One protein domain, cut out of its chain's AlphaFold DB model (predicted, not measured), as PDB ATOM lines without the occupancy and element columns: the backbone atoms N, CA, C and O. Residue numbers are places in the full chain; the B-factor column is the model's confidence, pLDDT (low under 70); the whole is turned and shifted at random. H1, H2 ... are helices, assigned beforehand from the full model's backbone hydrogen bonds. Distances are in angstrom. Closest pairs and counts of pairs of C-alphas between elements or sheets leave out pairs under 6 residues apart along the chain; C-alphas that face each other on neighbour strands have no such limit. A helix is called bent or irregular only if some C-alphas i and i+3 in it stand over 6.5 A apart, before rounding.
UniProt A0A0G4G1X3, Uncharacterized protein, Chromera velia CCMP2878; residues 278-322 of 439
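AT A GLANCE: This is residues 278 to 322 of the 439 residues of an uncharacterized protein of Chromera velia CCMP2878 (UniProt A0A0G4G1X3). An open, flat horseshoe of four helices set one after another, with an empty middle: H4, the longest helix, makes one arm, H3 and H2 follow each other along the base, and H1 makes the shorter arm across the gap from H4. The helices meet loosely around the turns between them, and the two arms stay apart. The printed part has 45 residues with four named helices, H1, H2, H3 and H4 in that order along the chain, and no named strand; the class is all helix. The whole is loose, with a radius of gyration of the C-alphas of 12.5 A, and the C-alphas span 31 by 27 by 9 A.

IN THESE COORDINATES: The longest helix, H4, holds residues 310 to 322 and measures 18.2 A from first to last C-alpha; it ends at C-alpha 322, at (0.835, 51.485, -14.433). H4 is irregular, but only just: C-alphas 319 and 322 are 6.7 A apart, and its line is a rough one. H3 holds residues 300 to 308 and is 11.6 A long, with C-alpha 300 at (18.835, 34.874, -3.657). H2 holds residues 291 to 297 and is 9.8 A long. H1 holds residues 282 to 289, is 10.3 A long and begins at C-alpha 282, at (12.103, 60.327, 2.709).

HOW THE PARTS SIT: H4 and H3 are close but not clearly touching; their closest C-alphas, those of Trp 313 and Ala 306, are 6.8 A apart. Their lines are about perpendicular, at 87 degrees. H3 and H2 are close but not clearly touching, with the C-alphas of Trp 302 and Phe 296 closest at 5.8 A. They run the same way at a shallow tilt of 32 degrees, only just short of steep. H2 and H1 are also close but not clearly touching, with the C-alphas of Trp 293 and Phe 287 closest at 6.8 A. They run the same way at a steep tilt of 69.6 degrees, only just short of about perpendicular. H1 and H3, H1 and H4, and H2 and H4 are apart. In H1, H2 and H3 every O i to N i+4 pair is within hydrogen-bond range; in H4 it is 8 of 9.

THE WHOLE: The two C-alphas farthest apart, those of Ser 282 and Asp 311, are 31.7 A apart, while the first and last printed C-alphas, of Phe 278 and Gly 322, are 18.6 A apart. The outline is flat. Residues 280 to 286, 307 to 312 and 315 to 322 stand free. The printed part has no cut, and the links H1 to H2, H2 to H3 and H3 to H4 are tight. The mean pLDDT of the printed part is 76.9; residue 306 and residues 309 to 322 are under 70, and the mean of H4 is 58.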
ATOM      1  N   PHE A 278       4.279  57.862   2.571       86.38
ATOM      2  CA  PHE A 278       5.405  56.954   2.783       86.38
ATOM      3  C   PHE A 278       6.170  56.712   1.476       86.38
ATOM      4  O   PHE A 278       7.369  56.973   1.428       86.38
ATOM      5  N   ALA A 279       5.470  56.304   0.410       83.94
ATOM      6  CA  ALA A 279       6.052  55.974  -0.892       83.94
ATOM      7  C   ALA A 279       6.759  57.166  -1.561       83.94
ATOM      8  O   ALA A 279       7.817  56.995  -2.164       83.94
ATOM      9  N   ASN A 280       6.204  58.374  -1.419       86.31
ATOM     10  CA  ASN A 280       6.792  59.605  -1.960       86.31
ATOM     11  C   ASN A 280       7.726  60.326  -0.971       86.31
ATOM     12  O   ASN A 280       8.311  61.353  -1.312       86.31
ATOM     13  N   GLY A 281       7.822  59.845   0.267       89.19
ATOM     14  CA  GLY A 281       8.540  60.507   1.350       89.19
ATOM     15  C   GLY A 281       9.976  60.021   1.509       89.19
ATOM     16  O   GLY A 281      10.396  58.998   0.965       89.19
ATOM     17  N   SER A 282      10.733  60.727   2.355       90.94
ATOM     18  CA  SER A 282      12.103  60.327   2.709       90.94
ATOM     19  C   SER A 282      12.172  58.958   3.390       90.94
ATOM     20  O   SER A 282      13.238  58.352   3.436       90.94
ATOM     21  N   ASP A 283      11.061  58.473   3.941       88.38
ATOM     22  CA  ASP A 283      11.020  57.221   4.695       88.38
ATOM     23  C   ASP A 283      11.078  55.998   3.780       88.38
ATOM     24  O   ASP A 283      11.829  55.069   4.077       88.38
ATOM     25  N   TRP A 284      10.415  56.030   2.616       90.25
ATOM     26  CA  TRP A 284      10.639  55.018   1.581       90.25
ATOM     27  C   TRP A 284      12.074  55.059   1.063       90.25
ATOM     28  O   TRP A 284      12.698  54.016   0.903       90.25
ATOM     29  N   GLN A 285      12.641  56.250   0.865       84.81
ATOM     30  CA  GLN A 285      14.022  56.377   0.407       84.81
ATOM     31  C   GLN A 285      15.015  55.792   1.424       84.81
ATOM     32  O   GLN A 285      15.925  55.065   1.033       84.81
ATOM     33  N   LYS A 286      14.814  56.033   2.727       91.75
ATOM     34  CA  LYS A 286      15.609  55.416   3.804       91.75
ATOM     35  C   LYS A 286      15.428  53.902   3.845       91.75
ATOM     36  O   LYS A 286      16.416  53.183   3.958       91.75
ATOM     37  N   PHE A 287      14.195  53.414   3.713       89.44
ATOM     38  CA  PHE A 287      13.900  51.983   3.663       89.44
ATOM     39  C   PHE A 287      14.574  51.311   2.458       89.44
ATOM     40  O   PHE A 287      15.311  50.344   2.627       89.44
ATOM     41  N   ALA A 288      14.418  51.871   1.259       87.69
ATOM     42  CA  ALA A 288      15.025  51.363   0.031       87.69
ATOM     43  C   ALA A 288      16.564  51.456   0.039       87.69
ATOM     44  O   ALA A 288      17.246  50.686  -0.638       87.69
ATOM     45  N   GLN A 289      17.131  52.391   0.805       92.00
ATOM     46  CA  GLN A 289      18.576  52.523   0.991       92.00
ATOM     47  C   GLN A 289      19.128  51.701   2.161       92.00
ATOM     48  O   GLN A 289      20.355  51.614   2.273       92.00
ATOM     49  N   SER A 290      18.273  51.092   2.988       93.94
ATOM     50  CA  SER A 290      18.699  50.242   4.103       93.94
ATOM     51  C   SER A 290      19.510  49.043   3.610       93.94
ATOM     52  O   SER A 290      19.292  48.520   2.508       93.94
ATOM     53  N   ASP A 291      20.473  48.603   4.419       93.81
ATOM     54  CA  ASP A 291      21.321  47.463   4.072       93.81
ATOM     55  C   ASP A 291      20.513  46.161   4.048       93.81
ATOM     56  O   ASP A 291      20.822  45.250   3.283       93.81
ATOM     57  N   GLU A 292      19.444  46.087   4.837       90.62
ATOM     58  CA  GLU A 292      18.488  44.988   4.886       90.62
ATOM     59  C   GLU A 292      17.719  44.869   3.569       90.62
ATOM     60  O   GLU A 292      17.701  43.794   2.969       90.62
ATOM     61  N   TRP A 293      17.148  45.973   3.069       92.12
ATOM     62  CA  TRP A 293      16.449  45.968   1.784       92.12
ATOM     63  C   TRP A 293      17.401  45.691   0.623       92.12
ATOM     64  O   TRP A 293      17.081  44.900  -0.259       92.12
ATOM     65  N   LYS A 294      18.609  46.266   0.632       89.69
ATOM     66  CA  LYS A 294      19.630  45.975  -0.387       89.69
ATOM     67  C   LYS A 294      20.049  44.506  -0.381       89.69
ATOM     68  O   LYS A 294      20.245  43.941  -1.454       89.69
ATOM     69  N   LYS A 295      20.198  43.882   0.792       92.00
ATOM     70  CA  LYS A 295      20.499  42.445   0.910       92.00
ATOM     71  C   LYS A 295      19.334  41.585   0.450       92.00
ATOM     72  O   LYS A 295      19.572  40.572  -0.194       92.00
ATOM     73  N   PHE A 296      18.104  41.989   0.753       88.00
ATOM     74  CA  PHE A 296      16.907  41.310   0.276       88.00
ATOM     75  C   PHE A 296      16.806  41.394  -1.252       88.00
ATOM     76  O   PHE A 296      16.864  40.361  -1.911       88.00
ATOM     77  N   ALA A 297      16.771  42.606  -1.816       85.12
ATOM     78  CA  ALA A 297      16.600  42.872  -3.245       85.12
ATOM     79  C   ALA A 297      17.722  42.290  -4.124       85.12
ATOM     80  O   ALA A 297      17.461  41.826  -5.231       85.12
ATOM     81  N   ASN A 298      18.966  42.279  -3.632       85.88
ATOM     82  CA  ASN A 298      20.102  41.672  -4.341       85.88
ATOM     83  C   ASN A 298      20.352  40.208  -3.943       85.88
ATOM     84  O   ASN A 298      21.252  39.562  -4.480       85.88
ATOM     85  N   GLY A 299      19.607  39.692  -2.968       90.44
ATOM     86  CA  GLY A 299      19.785  38.356  -2.427       90.44
ATOM     87  C   GLY A 299      19.090  37.290  -3.262       90.44
ATOM     88  O   GLY A 299      18.134  37.544  -3.999       90.44
ATOM     89  N   THR A 300      19.518  36.041  -3.076       83.88
ATOM     90  CA  THR A 300      18.835  34.874  -3.657       83.88
ATOM     91  C   THR A 300      17.384  34.750  -3.188       83.88
ATOM     92  O   THR A 300      16.600  34.045  -3.814       83.88
ATOM     93  N   ASP A 301      17.019  35.418  -2.095       79.38
ATOM     94  CA  ASP A 301      15.667  35.388  -1.540       79.38
ATOM     95  C   ASP A 301      14.695  36.241  -2.357       79.38
ATOM     96  O   ASP A 301      13.585  35.783  -2.617       79.38
ATOM     97  N   TRP A 302      15.125  37.394  -2.885       83.25
ATOM     98  CA  TRP A 302      14.337  38.129  -3.880       83.25
ATOM     99  C   TRP A 302      14.180  37.333  -5.173       83.25
ATOM    100  O   TRP A 302      13.092  37.274  -5.734       83.25
ATOM    101  N   GLN A 303      15.230  36.639  -5.618       72.06
ATOM    102  CA  GLN A 303      15.142  35.773  -6.797       72.06
ATOM    103  C   GLN A 303      14.181  34.599  -6.586       72.06
ATOM    104  O   GLN A 303      13.429  34.260  -7.496       72.06
ATOM    105  N   LYS A 304      14.159  33.988  -5.396       78.12
ATOM    106  CA  LYS A 304      13.195  32.931  -5.037       78.12
ATOM    107  C   LYS A 304      11.778  33.466  -4.900       78.12
ATOM    108  O   LYS A 304      10.849  32.798  -5.329       78.12
ATOM    109  N   PHE A 305      11.616  34.660  -4.339       73.50
ATOM    110  CA  PHE A 305      10.327  35.334  -4.265       73.50
ATOM    111  C   PHE A 305       9.790  35.633  -5.673       73.50
ATOM    112  O   PHE A 305       8.691  35.212  -6.012       73.50
ATOM    113  N   ALA A 306      10.603  36.248  -6.534       67.62
ATOM    114  CA  ALA A 306      10.233  36.593  -7.905       67.62
ATOM    115  C   ALA A 306      10.008  35.364  -8.807       67.62
ATOM    116  O   ALA A 306       9.136  35.392  -9.670       67.62
ATOM    117  N   SER A 307      10.766  34.276  -8.618       70.25
ATOM    118  CA  SER A 307      10.602  33.041  -9.406       70.25
ATOM    119  C   SER A 307       9.495  32.126  -8.880       70.25
ATOM    120  O   SER A 307       8.778  31.530  -9.677       70.25
ATOM    121  N   GLY A 308       9.322  32.034  -7.560       71.88
ATOM    122  CA  GLY A 308       8.288  31.219  -6.921       71.88
ATOM    123  C   GLY A 308       6.888  31.822  -7.030       71.88
ATOM    124  O   GLY A 308       5.920  31.077  -7.098       71.88
ATOM    125  N   ALA A 309       6.792  33.150  -7.113       55.50
ATOM    126  CA  ALA A 309       5.541  33.869  -7.325       55.50
ATOM    127  C   ALA A 309       5.381  34.370  -8.769       55.50
ATOM    128  O   ALA A 309       4.528  35.212  -9.004       55.50
ATOM    129  N   SER A 310       6.184  33.893  -9.731       53.09
ATOM    130  CA  SER A 310       6.280  34.430 -11.103       53.09
ATOM    131  C   SER A 310       4.925  34.796 -11.716       53.09
ATOM    132  O   SER A 310       4.738  35.917 -12.173       53.09
ATOM    133  N   ASP A 311       3.937  33.906 -11.662       57.75
ATOM    134  CA  ASP A 311       2.656  34.128 -12.343       57.75
ATOM    135  C   ASP A 311       1.725  35.097 -11.601       57.75
ATOM    136  O   ASP A 311       0.867  35.729 -12.215       57.75
ATOM    137  N   GLU A 312       1.872  35.228 -10.286       58.31
ATOM    138  CA  GLU A 312       1.062  36.106  -9.429       58.31
ATOM    139  C   GLU A 312       1.726  37.471  -9.254       58.31
ATOM    140  O   GLU A 312       1.055  38.499  -9.270       58.31
ATOM    141  N   TRP A 313       3.054  37.485  -9.191       64.19
ATOM    142  CA  TRP A 313       3.893  38.666  -9.254       64.19
ATOM    143  C   TRP A 313       3.827  39.322 -10.627       64.19
ATOM    144  O   TRP A 313       3.727  40.537 -10.676       64.19
ATOM    145  N   ASN A 314       3.808  38.570 -11.733       59.16
ATOM    146  CA  ASN A 314       3.593  39.162 -13.056       59.16
ATOM    147  C   ASN A 314       2.189  39.774 -13.154       59.16
ATOM    148  O   ASN A 314       2.065  40.900 -13.609       59.16
ATOM    149  N   LYS A 315       1.142  39.133 -12.608       68.25
ATOM    150  CA  LYS A 315      -0.205  39.740 -12.531       68.25
ATOM    151  C   LYS A 315      -0.234  40.999 -11.663       68.25
ATOM    152  O   LYS A 315      -0.835  41.995 -12.052       68.25
ATOM    153  N   PHE A 316       0.424  40.968 -10.506       58.62
ATOM    154  CA  PHE A 316       0.559  42.125  -9.625       58.62
ATOM    155  C   PHE A 316       1.380  43.238 -10.284       58.62
ATOM    156  O   PHE A 316       0.981  44.389 -10.227       58.62
ATOM    157  N   SER A 317       2.493  42.911 -10.936       56.28
ATOM    158  CA  SER A 317       3.386  43.843 -11.627       56.28
ATOM    159  C   SER A 317       2.765  44.396 -12.905       56.28
ATOM    160  O   SER A 317       3.071  45.525 -13.256       56.28
ATOM    161  N   ASP A 318       1.886  43.661 -13.582       61.19
ATOM    162  CA  ASP A 318       1.124  44.153 -14.733       61.19
ATOM    163  C   ASP A 318      -0.013  45.080 -14.267       61.19
ATOM    164  O   ASP A 318      -0.229  46.142 -14.850       61.19
ATOM    165  N   ALA A 319      -0.696  44.741 -13.166       56.41
ATOM    166  CA  ALA A 319      -1.766  45.558 -12.584       56.41
ATOM    167  C   ALA A 319      -1.246  46.815 -11.856       56.41
ATOM    168  O   ALA A 319      -1.819  47.895 -11.971       56.41
ATOM    169  N   ALA A 320      -0.139  46.694 -11.123       49.50
ATOM    170  CA  ALA A 320       0.536  47.785 -10.421       49.50
ATOM    171  C   ALA A 320       1.594  48.474 -11.294       49.50
ATOM    172  O   ALA A 320       2.108  49.529 -10.924       49.50
ATOM    173  N   GLY A 321       1.910  47.916 -12.464       60.75
ATOM    174  CA  GLY A 321       2.909  48.437 -13.395       60.75
ATOM    175  C   GLY A 321       2.570  49.841 -13.857       60.75
ATOM    176  O   GLY A 321       3.439  50.701 -13.833       60.75
ATOM    177  N   GLY A 322       1.295  50.124 -14.136       56.66
ATOM    178  CA  GLY A 322       0.835  51.485 -14.433       56.66
ATOM    179  C   GLY A 322       1.019  52.458 -13.261       56.66
ATOM    180  O   GLY A 322       1.397  53.608 -13.465       56.66
TER     181      GLY A 322